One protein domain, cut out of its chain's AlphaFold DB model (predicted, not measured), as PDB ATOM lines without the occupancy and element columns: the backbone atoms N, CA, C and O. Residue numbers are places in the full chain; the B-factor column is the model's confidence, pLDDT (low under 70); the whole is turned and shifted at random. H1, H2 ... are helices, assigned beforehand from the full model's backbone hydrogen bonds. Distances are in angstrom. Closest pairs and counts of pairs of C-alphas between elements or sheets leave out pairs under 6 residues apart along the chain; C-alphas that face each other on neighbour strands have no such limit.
ATOM      1  N   GLY A  20      -7.855 -12.573 -37.557       51.19
ATOM      2  CA  GLY A  20      -6.956 -11.467 -37.216       51.19
ATOM      3  C   GLY A  20      -6.656 -11.308 -35.720       51.19
ATOM      4  O   GLY A  20      -5.720 -10.586 -35.383       51.19
ATOM      5  N   GLU A  21      -7.400 -11.968 -34.825       61.03
ATOM      6  CA  GLU A  21      -7.345 -11.680 -33.378       61.03
ATOM      7  C   GLU A  21      -6.281 -12.468 -32.586       61.03
ATOM      8  O   GLU A  21      -6.071 -12.189 -31.410       61.03
ATOM      9  N   GLY A  22      -5.556 -13.404 -33.209       81.69
ATOM     10  CA  GLY A  22      -4.595 -14.275 -32.509       81.69
ATOM     11  C   GLY A  22      -3.108 -13.992 -32.743       81.69
ATOM     12  O   GLY A  22      -2.272 -14.637 -32.117       81.69
ATOM     13  N   LEU A  23      -2.749 -13.080 -33.653       92.06
ATOM     14  CA  LEU A  23      -1.346 -12.841 -34.019       92.06
ATOM     15  C   LEU A  23      -0.676 -11.780 -33.130       92.06
ATOM     16  O   LEU A  23      -1.244 -10.712 -32.878       92.06
ATOM     17  N   SER A  24       0.574 -12.033 -32.737       92.44
ATOM     18  CA  SER A  24       1.421 -11.073 -32.022       92.44
ATOM     19  C   SER A  24       1.660  -9.810 -32.861       92.44
ATOM     20  O   SER A  24       1.357  -9.740 -34.060       92.44
ATOM     21  N   LYS A  25       2.201  -8.754 -32.240       91.50
ATOM     22  CA  LYS A  25       2.566  -7.529 -32.970       91.50
ATOM     23  C   LYS A  25       3.607  -7.821 -34.058       91.50
ATOM     24  O   LYS A  25       3.453  -7.321 -35.171       91.50
ATOM     25  N   ASN A  26       4.618  -8.639 -33.757       90.75
ATOM     26  CA  ASN A  26       5.668  -8.976 -34.718       90.75
ATOM     27  C   ASN A  26       5.121  -9.886 -35.820       90.75
ATOM     28  O   ASN A  26       5.338  -9.606 -36.994       90.75
ATOM     29  N   ALA A  27       4.315 -10.894 -35.473       92.94
ATOM     30  CA  ALA A  27       3.696 -11.773 -36.463       92.94
ATOM     31  C   ALA A  27       2.801 -11.003 -37.451       92.94
ATOM     32  O   ALA A  27       2.854 -11.243 -38.658       92.94
ATOM     33  N   ARG A  28       2.018 -10.027 -36.965       93.69
ATOM     34  CA  ARG A  28       1.233  -9.132 -37.833       93.69
ATOM     35  C   ARG A  28       2.119  -8.276 -38.730       93.69
ATOM     36  O   ARG A  28       1.849  -8.189 -39.922       93.69
ATOM     37  N   TYR A  29       3.182  -7.696 -38.177       91.69
ATOM     38  CA  TYR A  29       4.120  -6.876 -38.940       91.69
ATOM     39  C   TYR A  29       4.801  -7.676 -40.063       91.69
ATOM     40  O   TYR A  29       4.828  -7.242 -41.212       91.69
ATOM     41  N   ILE A  30       5.284  -8.885 -39.764       91.31
ATOM     42  CA  ILE A  30       5.894  -9.777 -40.758       91.31
ATOM     43  C   ILE A  30       4.861 -10.176 -41.817       91.31
ATOM     44  O   ILE A  30       5.165 -10.145 -43.005       91.31
ATOM     45  N   LYS A  31       3.624 -10.498 -41.420       93.62
ATOM     46  CA  LYS A  31       2.543 -10.826 -42.362       93.62
ATOM     47  C   LYS A  31       2.267  -9.696 -43.355       93.62
ATOM     48  O   LYS A  31       2.034  -9.970 -44.528       93.62
ATOM     49  N   GLU A  32       2.270  -8.455 -42.881       93.25
ATOM     50  CA  GLU A  32       1.940  -7.274 -43.681       93.25
ATOM     51  C   GLU A  32       3.091  -6.847 -44.601       93.25
ATOM     52  O   GLU A  32       2.875  -6.621 -45.791       93.25
ATOM     53  N   PHE A  33       4.319  -6.786 -44.080       91.12
ATOM     54  CA  PHE A  33       5.462  -6.200 -44.793       91.12
ATOM     55  C   PHE A  33       6.437  -7.236 -45.374       91.12
ATOM     56  O   PHE A  33       7.181  -6.929 -46.306       91.12
ATOM     57  N   TYR A  34       6.417  -8.476 -44.878       89.69
ATOM     58  CA  TYR A  34       7.324  -9.564 -45.267       89.69
ATOM     59  C   TYR A  34       6.561 -10.882 -45.518       89.69
ATOM     60  O   TYR A  34       6.881 -11.917 -44.921       89.69
ATOM     61  N   PRO A  35       5.571 -10.898 -46.434       90.75
ATOM     62  CA  PRO A  35       4.639 -12.020 -46.597       90.75
ATOM     63  C   PRO A  35       5.332 -13.352 -46.925       90.75
ATOM     64  O   PRO A  35       4.903 -14.407 -46.463       90.75
ATOM     65  N   ASN A  36       6.451 -13.319 -47.657       88.94
ATOM     66  CA  ASN A  36       7.242 -14.520 -47.941       88.94
ATOM     67  C   ASN A  36       7.879 -15.125 -46.678       88.94
ATOM     68  O   ASN A  36       7.983 -16.344 -46.569       88.94
ATOM     69  N   GLY A  37       8.318 -14.286 -45.733       88.19
ATOM     70  CA  GLY A  37       8.816 -14.741 -44.433       88.19
ATOM     71  C   GLY A  37       7.685 -15.331 -43.595       88.19
ATOM     72  O   GLY A  37       7.820 -16.427 -43.058       88.19
ATOM     73  N   TYR A  38       6.530 -14.661 -43.585       92.56
ATOM     74  CA  TYR A  38       5.344 -15.140 -42.879       92.56
ATOM     75  C   TYR A  38       4.871 -16.516 -43.368       92.56
ATOM     76  O   TYR A  38       4.600 -17.391 -42.548       92.56
ATOM     77  N   GLU A  39       4.803 -16.756 -44.682       91.62
ATOM     78  CA  GLU A  39       4.377 -18.066 -45.193       91.62
ATOM     79  C   GLU A  39       5.373 -19.185 -44.846       91.62
ATOM     80  O   GLU A  39       4.943 -20.311 -44.600       91.62
ATOM     81  N   LYS A  40       6.677 -18.895 -44.723       90.31
ATOM     82  CA  LYS A  40       7.660 -19.869 -44.209       90.31
ATOM     83  C   LYS A  40       7.407 -20.204 -42.737       90.31
ATOM     84  O   LYS A  40       7.341 -21.380 -42.388       90.31
ATOM     85  N   ILE A  41       7.208 -19.188 -41.892       92.00
ATOM     86  CA  ILE A  41       6.874 -19.357 -40.466       92.00
ATOM     87  C   ILE A  41       5.593 -20.184 -40.308       92.00
ATOM     88  O   ILE A  41       5.542 -21.153 -39.551       92.00
ATOM     89  N   LYS A  42       4.555 -19.833 -41.068       93.56
ATOM     90  CA  LYS A  42       3.271 -20.534 -41.073       93.56
ATOM     91  C   LYS A  42       3.403 -21.974 -41.561       93.56
ATOM     92  O   LYS A  42       2.775 -22.852 -40.979       93.56
ATOM     93  N   ALA A  43       4.211 -22.235 -42.589       91.44
ATOM     94  CA  ALA A  43       4.462 -23.592 -43.064       91.44
ATOM     95  C   ALA A  43       5.123 -24.458 -41.982       91.44
ATOM     96  O   ALA A  43       4.707 -25.598 -41.795       91.44
ATOM     97  N   ILE A  44       6.089 -23.917 -41.229       91.69
ATOM     98  CA  ILE A  44       6.694 -24.608 -40.078       91.69
ATOM     99  C   ILE A  44       5.619 -24.935 -39.035       91.69
ATOM    100  O   ILE A  44       5.468 -26.092 -38.651       91.69
ATOM    101  N   ALA A  45       4.821 -23.942 -38.635       91.88
ATOM    102  CA  ALA A  45       3.771 -24.125 -37.637       91.88
ATOM    103  C   ALA A  45       2.718 -25.168 -38.053       91.88
ATOM    104  O   ALA A  45       2.339 -26.015 -37.247       91.88
ATOM    105  N   VAL A  46       2.274 -25.140 -39.314       92.56
ATOM    106  CA  VAL A  46       1.310 -26.108 -39.862       92.56
ATOM    107  C   VAL A  46       1.923 -27.503 -39.994       92.56
ATOM    108  O   VAL A  46       1.239 -28.482 -39.719       92.56
ATOM    109  N   ASN A  47       3.195 -27.623 -40.373       93.88
ATOM    110  CA  ASN A  47       3.859 -28.926 -40.435       93.88
ATOM    111  C   ASN A  47       3.996 -29.568 -39.046       93.88
ATOM    112  O   ASN A  47       3.925 -30.788 -38.934       93.88
ATOM    113  N   GLU A  48       4.187 -28.758 -38.006       91.69
ATOM    114  CA  GLU A  48       4.371 -29.227 -36.630       91.69
ATOM    115  C   GLU A  48       3.038 -29.565 -35.941       91.69
ATOM    116  O   GLU A  48       2.930 -30.595 -35.280       91.69
ATOM    117  N   TRP A  49       2.005 -28.736 -36.132       91.06
ATOM    118  CA  TRP A  49       0.745 -28.818 -35.375       91.06
ATOM    119  C   TRP A  49      -0.488 -29.162 -36.220       91.06
ATOM    120  O   TRP A  49      -1.592 -29.331 -35.696       91.06
ATOM    121  N   GLY A  50      -0.322 -29.304 -37.535       89.69
ATOM    122  CA  GLY A  50      -1.370 -29.722 -38.458       89.69
ATOM    123  C   GLY A  50      -2.586 -28.798 -38.421       89.69
ATOM    124  O   GLY A  50      -2.515 -27.624 -38.782       89.69
ATOM    125  N   SER A  51      -3.726 -29.359 -38.013       88.00
ATOM    126  CA  SER A  51      -5.012 -28.658 -37.941       88.00
ATOM    127  C   SER A  51      -5.320 -28.042 -36.574       88.00
ATOM    128  O   SER A  51      -6.389 -27.444 -36.430       88.00
ATOM    129  N   ASP A  52      -4.449 -28.187 -35.568       90.50
ATOM    130  CA  ASP A  52      -4.636 -27.515 -34.277       90.50
ATOM    131  C   ASP A  52      -4.357 -26.016 -34.436       90.50
ATOM    132  O   ASP A  52      -3.226 -25.538 -34.351       90.50
ATOM    133  N   HIS A  53      -5.422 -25.267 -34.717       89.38
ATOM    134  CA  HIS A  53      -5.331 -23.849 -35.037       89.38
ATOM    135  C   HIS A  53      -4.711 -23.017 -33.907       89.38
ATOM    136  O   HIS A  53      -3.930 -22.104 -34.179       89.38
ATOM    137  N   SER A  54      -5.032 -23.339 -32.651       89.56
ATOM    138  CA  SER A  54      -4.502 -22.629 -31.486       89.56
ATOM    139  C   SER A  54      -2.994 -22.824 -31.381       89.56
ATOM    140  O   SER A  54      -2.260 -21.855 -31.182       89.56
ATOM    141  N   MET A  55      -2.524 -24.055 -31.594       91.19
ATOM    142  CA  MET A  55      -1.095 -24.361 -31.569       91.19
ATOM    143  C   MET A  55      -0.349 -23.791 -32.775       91.19
ATOM    144  O   MET A  55       0.754 -23.270 -32.618       91.19
ATOM    145  N   VAL A  56      -0.967 -23.780 -33.959       90.88
ATOM    146  CA  VAL A  56      -0.408 -23.104 -35.138       90.88
ATOM    147  C   VAL A  56      -0.221 -21.607 -34.870       90.88
ATOM    148  O   VAL A  56       0.850 -21.069 -35.146       90.88
ATOM    149  N   LEU A  57      -1.222 -20.926 -34.302       92.31
ATOM    150  CA  LEU A  57      -1.120 -19.504 -33.957       92.31
ATOM    151  C   LEU A  57      -0.052 -19.242 -32.893       92.31
ATOM    152  O   LEU A  57       0.773 -18.344 -33.067       92.31
ATOM    153  N   PHE A  58      -0.039 -20.041 -31.823       91.31
ATOM    154  CA  PHE A  58       0.987 -19.971 -30.783       91.31
ATOM    155  C   PHE A  58       2.392 -20.100 -31.382       91.31
ATOM    156  O   PHE A  58       3.268 -19.279 -31.112       91.31
ATOM    157  N   ARG A  59       2.590 -21.077 -32.270       91.88
ATOM    158  CA  ARG A  59       3.878 -21.331 -32.912       91.88
ATOM    159  C   ARG A  59       4.303 -20.198 -33.846       91.88
ATOM    160  O   ARG A  59       5.466 -19.805 -33.815       91.88
ATOM    161  N   ILE A  60       3.378 -19.648 -34.637       93.62
ATOM    162  CA  ILE A  60       3.644 -18.475 -35.489       93.62
ATOM    163  C   ILE A  60       4.102 -17.286 -34.640       93.62
ATOM    164  O   ILE A  60       5.072 -16.618 -35.005       93.62
ATOM    165  N   ASN A  61       3.424 -17.033 -33.518       93.50
ATOM    166  CA  ASN A  61       3.768 -15.937 -32.618       93.50
ATOM    167  C   ASN A  61       5.158 -16.132 -32.016       93.50
ATOM    168  O   ASN A  61       5.987 -15.242 -32.170       93.50
ATOM    169  N   ASN A  62       5.450 -17.311 -31.461       92.56
ATOM    170  CA  ASN A  62       6.766 -17.595 -30.887       92.56
ATOM    171  C   ASN A  62       7.886 -17.428 -31.916       92.56
ATOM    172  O   ASN A  62       8.834 -16.700 -31.660       92.56
ATOM    173  N   LEU A  63       7.758 -18.023 -33.107       91.38
ATOM    174  CA  LEU A  63       8.772 -17.888 -34.161       91.38
ATOM    175  C   LEU A  63       8.990 -16.422 -34.573       91.38
ATOM    176  O   LEU A  63      10.121 -16.004 -34.813       91.38
ATOM    177  N   SER A  64       7.910 -15.641 -34.647       92.12
ATOM    178  CA  SER A  64       7.971 -14.219 -35.005       92.12
ATOM    179  C   SER A  64       8.603 -13.366 -33.905       92.12
ATOM    180  O   SER A  64       9.340 -12.427 -34.203       92.12
ATOM    181  N   ASP A  65       8.305 -13.676 -32.645       90.81
ATOM    182  CA  ASP A  65       8.777 -12.927 -31.484       90.81
ATOM    183  C   ASP A  65      10.244 -13.269 -31.165       90.81
ATOM    184  O   ASP A  65      11.033 -12.363 -30.897       90.81
ATOM    185  N   SER A  66      10.662 -14.531 -31.324       88.50
ATOM    186  CA  SER A  66      12.037 -14.975 -31.060       88.50
ATOM    187  C   SER A  66      13.090 -14.255 -31.891       88.50
ATOM    188  O   SER A  66      14.144 -13.926 -31.354       88.50
ATOM    189  N   LEU A  67      12.829 -13.957 -33.170       84.44
ATOM    190  CA  LEU A  67      13.778 -13.173 -33.968       84.44
ATOM    191  C   LEU A  67      14.003 -11.798 -33.329       84.44
ATOM    192  O   LEU A  67      15.143 -11.405 -33.086       84.44
ATOM    193  N   THR A  68      12.918 -11.090 -33.019       84.50
ATOM    194  CA  THR A  68      12.973  -9.766 -32.395       84.50
ATOM    195  C   THR A  68      13.703  -9.811 -31.062       84.50
ATOM    196  O   THR A  68      14.552  -8.958 -30.802       84.50
ATOM    197  N   GLU A  69      13.405 -10.803 -30.228       84.50
ATOM    198  CA  GLU A  69      14.009 -10.934 -28.906       84.50
ATOM    199  C   GLU A  69      15.496 -11.292 -28.973       84.50
ATOM    200  O   GLU A  69      16.297 -10.675 -28.272       84.50
ATOM    201  N   VAL A  70      15.904 -12.203 -29.860       79.69
ATOM    202  CA  VAL A  70      17.326 -12.527 -30.065       79.69
ATOM    203  C   VAL A  70      18.099 -11.315 -30.561       79.69
ATOM    204  O   VAL A  70      19.181 -11.029 -30.047       79.69
ATOM    205  N   ILE A  71      17.546 -10.554 -31.509       75.81
ATOM    206  CA  ILE A  71      18.205  -9.332 -31.975       75.81
ATOM    207  C   ILE A  71      18.304  -8.322 -30.834       75.81
ATOM    208  O   ILE A  71      19.372  -7.759 -30.632       75.81
ATOM    209  N   GLN A  72      17.235  -8.113 -30.059       77.75
ATOM    210  CA  GLN A  72      17.260  -7.202 -28.912       77.75
ATOM    211  C   GLN A  72      18.293  -7.617 -27.863       77.75
ATOM    212  O   GLN A  72      18.962  -6.754 -27.299       77.75
ATOM    213  N   LEU A  73      18.436  -8.917 -27.593       75.06
ATOM    214  CA  LEU A  73      19.464  -9.446 -26.696       75.06
ATOM    215  C   LEU A  73      20.865  -9.138 -27.227       75.06
ATOM    216  O   LEU A  73      21.702  -8.629 -26.481       75.06
ATOM    217  N   LEU A  74      21.093  -9.384 -28.516       69.25
ATOM    218  CA  LEU A  74      22.386  -9.197 -29.172       69.25
ATOM    219  C   LEU A  74      22.695  -7.731 -29.515       69.25
ATOM    220  O   LEU A  74      23.847  -7.407 -29.780       69.25
ATOM    221  N   SER A  75      21.701  -6.840 -29.478       65.62
ATOM    222  CA  SER A  75      21.847  -5.400 -29.720       65.62
ATOM    223  C   SER A  75      21.936  -4.560 -28.442       65.62
ATOM    224  O   SER A  75      21.936  -3.330 -28.524       65.62
ATOM    225  N   LYS A  76      21.946  -5.171 -27.246       68.50
ATOM    226  CA  LYS A  76      22.197  -4.445 -25.986       68.50
ATOM    227  C   LYS A  76      23.587  -3.794 -26.016       68.50
ATOM    228  O   LYS A  76      24.431  -4.163 -26.819       68.50
ATOM    229  N   LYS A  77      23.824  -2.818 -25.129       50.41
ATOM    230  CA  LYS A  77      25.015  -1.937 -25.097       50.41
ATOM    231  C   LYS A  77      26.374  -2.662 -25.174       50.41
ATOM    232  O   LYS A  77      27.327  -2.068 -25.666       50.41
ATOM    233  N   ASP A  78      26.424  -3.925 -24.753       60.66
ATOM    234  CA  ASP A  78      27.626  -4.771 -24.742       60.66
ATOM    235  C   ASP A  78      27.535  -5.965 -25.719       60.66
ATOM    236  O   ASP A  78      28.328  -6.902 -25.658       60.66
ATOM    237  N   GLY A  79      26.531  -5.968 -26.597       64.19
ATOM    238  CA  GLY A  79      26.300  -7.018 -27.575       64.19
ATOM    239  C   GLY A  79      27.340  -6.989 -28.694       64.19
ATOM    240  O   GLY A  79      27.558  -5.964 -29.341       64.19
ATOM    241  N   ASP A  80      27.990  -8.128 -28.935       74.94
ATOM    242  CA  ASP A  80      28.942  -8.281 -30.032       74.94
ATOM    243  C   ASP A  80      28.176  -8.506 -31.344       74.94
ATOM    244  O   ASP A  80      27.667  -9.593 -31.630       74.94
ATOM    245  N   LEU A  81      28.122  -7.466 -32.176       74.81
ATOM    246  CA  LEU A  81      27.523  -7.522 -33.510       74.81
ATOM    247  C   LEU A  81      28.145  -8.616 -34.398       74.81
ATOM    248  O   LEU A  81      27.476  -9.169 -35.275       74.81
ATOM    249  N   GLY A  82      29.411  -8.969 -34.167       77.81
ATOM    250  CA  GLY A  82      30.070 -10.096 -34.814       77.81
ATOM    251  C   GLY A  82      29.466 -11.440 -34.408       77.81
ATOM    252  O   GLY A  82      29.373 -12.331 -35.252       77.81
ATOM    253  N   ILE A  83      28.999 -11.594 -33.163       78.44
ATOM    254  CA  ILE A  83      28.223 -12.774 -32.739       78.44
ATOM    255  C   ILE A  83      26.901 -12.819 -33.499       78.44
ATOM    256  O   ILE A  83      26.610 -13.844 -34.107       78.44
ATOM    257  N   PHE A  84      26.156 -11.712 -33.549       78.44
ATOM    258  CA  PHE A  84      24.894 -11.666 -34.291       78.44
ATOM    259  C   PHE A  84      25.073 -11.982 -35.779       78.44
ATOM    260  O   PHE A  84      24.345 -12.800 -36.332       78.44
ATOM    261  N   THR A  85      26.082 -11.393 -36.420       80.88
ATOM    262  CA  THR A  85      26.362 -11.625 -37.845       80.88
ATOM    263  C   THR A  85      26.692 -13.095 -38.111       80.88
ATOM    264  O   THR A  85      26.182 -13.684 -39.062       80.88
ATOM    265  N   ARG A  86      27.491 -13.730 -37.237       84.19
ATOM    266  CA  ARG A  86      27.776 -15.173 -37.317       84.19
ATOM    267  C   ARG A  86      26.525 -16.022 -37.095       84.19
ATOM    268  O   ARG A  86      26.341 -17.008 -37.802       84.19
ATOM    269  N   ALA A  87      25.673 -15.640 -36.149       83.81
ATOM    270  CA  ALA A  87      24.428 -16.345 -35.874       83.81
ATOM    271  C   ALA A  87      23.488 -16.284 -37.090       83.81
ATOM    272  O   ALA A  87      23.061 -17.322 -37.587       83.81
ATOM    273  N   VAL A  88      23.293 -15.102 -37.686       85.69
ATOM    274  CA  VAL A  88      22.503 -14.960 -38.920       85.69
ATOM    275  C   VAL A  88      23.103 -15.761 -40.075       85.69
ATOM    276  O   VAL A  88      22.355 -16.390 -40.824       85.69
ATOM    277  N   ALA A  89      24.428 -15.787 -40.232       86.38
ATOM    278  CA  ALA A  89      25.070 -16.615 -41.252       86.38
ATOM    279  C   ALA A  89      24.755 -18.110 -41.062       86.38
ATOM    280  O   ALA A  89      24.504 -18.803 -42.046       86.38
ATOM    281  N   ASN A  90      24.693 -18.586 -39.814       87.69
ATOM    282  CA  ASN A  90      24.319 -19.964 -39.491       87.69
ATOM    283  C   ASN A  90      22.832 -20.244 -39.732       87.69
ATOM    284  O   ASN A  90      22.491 -21.310 -40.236       87.69
ATOM    285  N   TRP A  91      21.953 -19.293 -39.407       89.69
ATOM    286  CA  TRP A  91      20.515 -19.434 -39.648       89.69
ATOM    287  C   TRP A  91      20.158 -19.306 -41.127       89.69
ATOM    288  O   TRP A  91      19.078 -19.719 -41.533       89.69
ATOM    289  N   SER A  92      21.022 -18.699 -41.939       89.94
ATOM    290  CA  SER A  92      20.730 -18.391 -43.337       89.94
ATOM    291  C   SER A  92      20.434 -19.649 -44.148       89.94
ATOM    292  O   SER A  92      21.202 -20.612 -44.159       89.94
ATOM    293  N   THR A  93      19.359 -19.596 -44.932       87.62
ATOM    294  CA  THR A  93      19.101 -20.609 -45.959       87.62
ATOM    295  C   THR A  93      20.284 -20.683 -46.936       87.62
ATOM    296  O   THR A  93      20.979 -19.700 -47.214       87.62
ATOM    297  N   ARG A  94      20.545 -21.864 -47.511       87.06
ATOM    298  CA  ARG A  94      21.641 -22.033 -48.476       87.06
ATOM    299  C   ARG A  94      21.536 -21.003 -49.612       87.06
ATOM    300  O   ARG A  94      20.533 -20.945 -50.314       87.06
ATOM    301  N   GLY A  95      22.607 -20.233 -49.812       87.38
ATOM    302  CA  GLY A  95      22.698 -19.215 -50.865       87.38
ATOM    303  C   GLY A  95      22.142 -17.835 -50.492       87.38
ATOM    304  O   GLY A  95      22.213 -16.931 -51.321       87.38
ATOM    305  N   THR A  96      21.633 -17.634 -49.271       91.12
ATOM    306  CA  THR A  96      21.052 -16.344 -48.847       91.12
ATOM    307  C   THR A  96      21.954 -15.524 -47.928       91.12
ATOM    308  O   THR A  96      21.645 -14.360 -47.691       91.12
ATOM    309  N   VAL A  97      23.103 -16.063 -47.500       89.50
ATOM    310  CA  VAL A  97      24.071 -15.387 -46.610       89.50
ATOM    311  C   VAL A  97      24.406 -13.977 -47.106       89.50
ATOM    312  O   VAL A  97      24.130 -13.008 -46.415       89.50
ATOM    313  N   ALA A  98      24.852 -13.823 -48.358       89.12
ATOM    314  CA  ALA A  98      25.217 -12.511 -48.905       89.12
ATOM    315  C   ALA A  98      24.036 -11.521 -49.015       89.12
ATOM    316  O   ALA A  98      24.237 -10.307 -49.038       89.12
ATOM    317  N   LYS A  99      22.796 -12.018 -49.124       91.25
ATOM    318  CA  LYS A  99      21.588 -11.179 -49.062       91.25
ATOM    319  C   LYS A  99      21.344 -10.733 -47.620       91.25
ATOM    320  O   LYS A  99      21.071  -9.558 -47.395       91.25
ATOM    321  N   ASN A 100      21.452 -11.657 -46.671       90.50
ATOM    322  CA  ASN A 100      21.248 -11.387 -45.255       90.50
ATOM    323  C   ASN A 100      22.326 -10.441 -44.707       90.50
ATOM    324  O   ASN A 100      21.979  -9.498 -44.007       90.50
ATOM    325  N   ASP A 101      23.583 -10.571 -45.133       87.75
ATOM    326  CA  ASP A 101      24.668  -9.649 -44.770       87.75
ATOM    327  C   ASP A 101      24.348  -8.199 -45.157       87.75
ATOM    328  O   ASP A 101      24.623  -7.276 -44.396       87.75
ATOM    329  N   LYS A 102      23.710  -7.977 -46.316       89.00
ATOM    330  CA  LYS A 102      23.278  -6.633 -46.734       89.00
ATOM    331  C   LYS A 102      22.184  -6.066 -45.833       89.00
ATOM    332  O   LYS A 102      22.194  -4.868 -45.573       89.00
ATOM    333  N   ILE A 103      21.270  -6.916 -45.368       88.31
ATOM    334  CA  ILE A 103      20.192  -6.542 -44.442       88.31
ATOM    335  C   ILE A 103      20.766  -6.194 -43.061       88.31
ATOM    336  O   ILE A 103      20.386  -5.198 -42.449       88.31
ATOM    337  N   ILE A 104      21.728  -6.981 -42.577       84.44
ATOM    338  CA  ILE A 104      22.428  -6.679 -41.324       84.44
ATOM    339  C   ILE A 104      23.200  -5.365 -41.472       84.44
ATOM    340  O   ILE A 104      23.086  -4.494 -40.616       84.44
ATOM    341  N   ALA A 105      23.919  -5.175 -42.581       83.19
ATOM    342  CA  ALA A 105      24.668  -3.952 -42.845       83.19
ATOM    343  C   ALA A 105      23.765  -2.705 -42.913       83.19
ATOM    344  O   ALA A 105      24.140  -1.650 -42.397       83.19
ATOM    345  N   SER A 106      22.567  -2.792 -43.510       82.06
ATOM    346  CA  SER A 106      21.612  -1.672 -43.496       82.06
ATOM    347  C   SER A 106      21.148  -1.349 -42.080       82.06
ATOM    348  O   SER A 106      21.105  -0.178 -41.704       82.06
ATOM    349  N   TRP A 107      20.891  -2.362 -41.253       80.00
ATOM    350  CA  TRP A 107      20.570  -2.136 -39.846       80.00
ATOM    351  C   TRP A 107      21.723  -1.456 -39.092       80.00
ATOM    352  O   TRP A 107      21.504  -0.453 -38.414       80.00
ATOM    353  N   THR A 108      22.956  -1.937 -39.247       75.56
ATOM    354  CA  THR A 108      24.104  -1.470 -38.454       75.56
ATOM    355  C   THR A 108      24.613  -0.098 -38.878       75.56
ATOM    356  O   THR A 108      25.110   0.653 -38.044       75.56
ATOM    357  N   HIS A 109      24.499   0.243 -40.164       76.81
ATOM    358  CA  HIS A 109      24.970   1.525 -40.694       76.81
ATOM    359  C   HIS A 109      23.880   2.595 -40.764       76.81
ATOM    360  O   HIS A 109      24.194   3.776 -40.641       76.81
ATOM    361  N   GLN A 110      22.621   2.206 -40.981       75.56
ATOM    362  CA  GLN A 110      21.518   3.145 -41.231       75.56
ATOM    363  C   GLN A 110      20.466   3.131 -40.114       75.56
ATOM    364  O   GLN A 110      19.562   3.962 -40.117       75.56
ATOM    365  N   GLY A 111      20.570   2.211 -39.148       70.81
ATOM    366  CA  GLY A 111      19.599   2.064 -38.062       70.81
ATOM    367  C   GLY A 111      18.257   1.478 -38.510       70.81
ATOM    368  O   GLY A 111      17.286   1.521 -37.757       70.81
ATOM    369  N   GLU A 112      18.174   0.934 -39.728       76.38
ATOM    370  CA  GLU A 112      16.916   0.496 -40.334       76.38
ATOM    371  C   GLU A 112      16.520  -0.915 -39.861       76.38
ATOM    372  O   GLU A 112      16.649  -1.914 -40.571       76.38
ATOM    373  N   PHE A 113      16.054  -0.999 -38.612       75.56
ATOM    374  CA  PHE A 113      15.745  -2.263 -37.931       75.56
ATOM    375  C   PHE A 113      14.659  -3.095 -38.628       75.56
ATOM    376  O   PHE A 113      14.714  -4.319 -38.599       75.56
ATOM    377  N   SER A 114      13.678  -2.461 -39.275       76.88
ATOM    378  CA  SER A 114      12.577  -3.165 -39.953       76.88
ATOM    379  C   SER A 114      13.070  -4.170 -40.993       76.88
ATOM    380  O   SER A 114      12.481  -5.239 -41.132       76.88
ATOM    381  N   SER A 115      14.185  -3.871 -41.668       82.00
ATOM    382  CA  SER A 115      14.775  -4.732 -42.696       82.00
ATOM    383  C   SER A 115      15.112  -6.142 -42.193       82.00
ATOM    384  O   SER A 115      15.104  -7.084 -42.988       82.00
ATOM    385  N   ILE A 116      15.320  -6.315 -40.882       81.50
ATOM    386  CA  ILE A 116      15.755  -7.568 -40.261       81.50
ATOM    387  C   ILE A 116      14.747  -8.713 -40.415       81.50
ATOM    388  O   ILE A 116      15.137  -9.870 -40.548       81.50
ATOM    389  N   TYR A 117      13.455  -8.399 -40.518       83.94
ATOM    390  CA  TYR A 117      12.409  -9.388 -40.798       83.94
ATOM    391  C   TYR A 117      12.466  -9.932 -42.236       83.94
ATOM    392  O   TYR A 117      11.808 -10.919 -42.562       83.94
ATOM    393  N   GLY A 118      13.260  -9.300 -43.107       85.56
ATOM    394  CA  GLY A 118      13.523  -9.740 -44.473       85.56
ATOM    395  C   GLY A 118      14.655 -10.763 -44.606       85.56
ATOM    396  O   GLY A 118      14.910 -11.222 -45.731       85.56
ATOM    397  N   ILE A 119      15.333 -11.107 -43.502       88.00
ATOM    398  CA  ILE A 119      16.358 -12.155 -43.475       88.00
ATOM    399  C   ILE A 119      15.728 -13.469 -43.940       88.00
ATOM    400  O   ILE A 119      14.672 -13.895 -43.476       88.00
ATOM    401  N   ASP A 120      16.392 -14.125 -44.886       88.75
ATOM    402  CA  ASP A 120      16.020 -15.470 -45.302       88.75
ATOM    403  C   ASP A 120      16.781 -16.495 -44.463       88.75
ATOM    404  O   ASP A 120      17.941 -16.802 -44.760       88.75
ATOM    405  N   ALA A 121      16.121 -16.983 -43.417       87.81
ATOM    406  CA  ALA A 121      16.679 -17.890 -42.429       87.81
ATOM    407  C   ALA A 121      15.756 -19.081 -42.126       87.81
ATOM    408  O   ALA A 121      14.552 -19.055 -42.400       87.81
ATOM    409  N   ASP A 122      16.344 -20.106 -41.518       88.88
ATOM    410  CA  ASP A 122      15.652 -21.166 -40.805       88.88
ATOM    411  C   ASP A 122      15.111 -20.619 -39.478       88.88
ATOM    412  O   ASP A 122      15.826 -20.453 -38.486       88.88
ATOM    413  N   TRP A 123      13.814 -20.326 -39.472       86.44
ATOM    414  CA  TRP A 123      13.113 -19.783 -38.311       86.44
ATOM    415  C   TRP A 123      13.091 -20.740 -37.117       86.44
ATOM    416  O   TRP A 123      13.042 -20.279 -35.978       86.44
ATOM    417  N   SER A 124      13.179 -22.053 -37.350       86.75
ATOM    418  CA  SER A 124      13.269 -23.031 -36.261       86.75
ATOM    419  C   SER A 124      14.608 -22.914 -35.537       86.75
ATOM    420  O   SER A 124      14.662 -23.037 -34.316       86.75
ATOM    421  N   MET A 125      15.684 -22.627 -36.278       87.25
ATOM    422  CA  MET A 125      17.016 -22.432 -35.705       87.25
ATOM    423  C   MET A 125      17.106 -21.135 -34.891       87.25
ATOM    424  O   MET A 125      17.707 -21.135 -33.820       87.25
ATOM    425  N   ILE A 126      16.455 -20.062 -35.353       86.25
ATOM    426  CA  ILE A 126      16.351 -18.798 -34.602       86.25
ATOM    427  C   ILE A 126      15.663 -19.026 -33.253       86.25
ATOM    428  O   ILE A 126      16.156 -18.574 -32.221       86.25
ATOM    429  N   LEU A 127      14.538 -19.746 -33.250       84.50
ATOM    430  CA  LEU A 127      13.828 -20.070 -32.017       84.50
ATOM    431  C   LEU A 127      14.657 -20.969 -31.091       84.50
ATOM    432  O   LEU A 127      14.716 -20.712 -29.895       84.50
ATOM    433  N   PHE A 128      15.334 -21.982 -31.631       87.19
ATOM    434  CA  PHE A 128      16.223 -22.827 -30.835       87.19
ATOM    435  C   PHE A 128      17.320 -22.002 -30.143       87.19
ATOM    436  O   PHE A 128      17.567 -22.160 -28.948       87.19
ATOM    437  N   GLU A 129      17.969 -21.092 -30.873       83.12
ATOM    438  CA  GLU A 129      19.020 -20.254 -30.300       83.12
ATOM    439  C   GLU A 129      18.466 -19.278 -29.255       83.12
ATOM    440  O   GLU A 129      19.075 -19.106 -28.200       83.12
ATOM    441  N   TYR A 130      17.278 -18.712 -29.486       83.12
ATOM    442  CA  TYR A 130      16.557 -17.927 -28.484       83.12
ATOM    443  C   TYR A 130      16.333 -18.710 -27.183       83.12
ATOM    444  O   TYR A 130      16.716 -18.246 -26.106       83.12
ATOM    445  N   GLU A 131      15.752 -19.909 -27.275       83.75
ATOM    446  CA  GLU A 131      15.454 -20.761 -26.119       83.75
ATOM    447  C   GLU A 131      16.731 -21.113 -25.341       83.75
ATOM    448  O   GLU A 131      16.744 -21.061 -24.109       83.75
ATOM    449  N   MET A 132      17.836 -21.379 -26.049       83.69
ATOM    450  CA  MET A 132      19.149 -21.609 -25.442       83.69
ATOM    451  C   MET A 132      19.661 -20.384 -24.671       83.69
ATOM    452  O   MET A 132      20.162 -20.534 -23.556       83.69
ATOM    453  N   GLN A 133      19.521 -19.176 -25.225       78.56
ATOM    454  CA  GLN A 133      19.952 -17.941 -24.557       78.56
ATOM    455  C   GLN A 133      19.102 -17.634 -23.316       78.56
ATOM    456  O   GLN A 133      19.642 -17.288 -22.265       78.56
ATOM    457  N   VAL A 134      17.779 -17.806 -23.400       77.75
ATOM    458  CA  VAL A 134      16.866 -17.620 -22.257       77.75
ATOM    459  C   VAL A 134      17.133 -18.655 -21.161       77.75
ATOM    460  O   VAL A 134      17.185 -18.315 -19.975       77.75
ATOM    461  N   SER A 135      17.351 -19.916 -21.538       77.56
ATOM    462  CA  SER A 135      17.707 -20.973 -20.590       77.56
ATOM    463  C   SER A 135      19.047 -20.699 -19.906       77.56
ATOM    464  O   SER A 135      19.166 -20.927 -18.706       77.56
ATOM    465  N   ALA A 136      20.051 -20.204 -20.633       76.56
ATOM    466  CA  ALA A 136      21.335 -19.843 -20.043       76.56
ATOM    467  C   ALA A 136      21.196 -18.665 -19.068       76.56
ATOM    468  O   ALA A 136      21.743 -18.714 -17.972       76.56
ATOM    469  N   ALA A 137      20.424 -17.636 -19.428       74.12
ATOM    470  CA  ALA A 137      20.216 -16.457 -18.588       74.12
ATOM    471  C   ALA A 137      19.446 -16.752 -17.290       74.12
ATOM    472  O   ALA A 137      19.633 -16.046 -16.308       74.12
ATOM    473  N   SER A 138      18.584 -17.772 -17.285       70.31
ATOM    474  CA  SER A 138      17.799 -18.178 -16.107       70.31
ATOM    475  C   SER A 138      18.529 -19.152 -15.172       70.31
ATOM    476  O   SER A 138      18.049 -19.404 -14.068       70.31
ATOM    477  N   ALA A 139      19.672 -19.701 -15.595       65.31
ATOM    478  CA  ALA A 139      20.487 -20.623 -14.803       65.31
ATOM    479  C   ALA A 139      21.500 -19.923 -13.870       65.31
ATOM    480  O   ALA A 139      22.172 -20.604 -13.092       65.31
ATOM    481  N   TYR A 140      21.611 -18.593 -13.952       50.28
ATOM    482  CA  TYR A 140      22.473 -17.730 -13.134       50.28
ATOM    483  C   TYR A 140      21.642 -16.825 -12.223       50.28
ATOM    484  O   TYR A 140      22.146 -16.509 -11.120       50.28
TER     485      TYR A 140
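This is residues 20 to 140 of the 140 residues of an uncharacterized protein of marine sediment metagenome (UniProt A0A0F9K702). One long helix, H3, runs through the domain; H1 and H2 pack on one part of it, while beyond its other end the chain folds back through the helices H4, H5 and H6. H7 crosses H3, and its end sticks out with residues 135 to 140. The printed part has 121 residues with seven named helices, H1 to H7 in chain order, and no named strand: all helix. It is compact, with a radius of gyration of the C-alphas of 14.3 A and spans of 41 by 36 by 27 A.

H1, residues 25 to 33, begins at C-alpha 25 (2.566, -7.529, -32.970). H2 is residues 35 to 49, 20.6 A; H3, residues 53 to 74, 31.9 A; H4, residues 81 to 91; H5, residues 97 to 110, 19.5 A; H6, residues 113 to 118. H7, residues 123 to 138, 22.7 A, ends at C-alpha 138 (17.799, -18.178, -16.107).

H3 is the hub. Its residues 60 to 68 touch H1, about perpendicular at 87 degrees, closest C-alphas Ala 27 and Ser 64, 5.1 A. Its residues 55 to 64 touch H2, Ala 45 to Val 56, 5.0 A between C-alphas. H7 touches it at a steep tilt of 64 degrees, C-alphas of Ser 66 and Leu 127, 5.5 A. H4 and H5 form a hairpin, closest C-alphas Ala 89 and Val 97, 5.6 A. H5 and H6 form another, Trp 107 to Phe 113, 5.2 A between C-alphas. H3 and H5 are apart. Every O i to N i+4 pair is within hydrogen-bond range in H1, H2, H4 and H7, against 16 of 18 in H3, 9 of 10 in H5 and 0 of 2 in H6, where 3 of 3 O i to N i+3 pairs are.

The farthest C-alphas, Ser 51 and His 109, are 42.6 A apart. The printed part has no cut and no long link. Residues 20 to 21, 74 to 79 and 139 to 140 have pLDDT under 70.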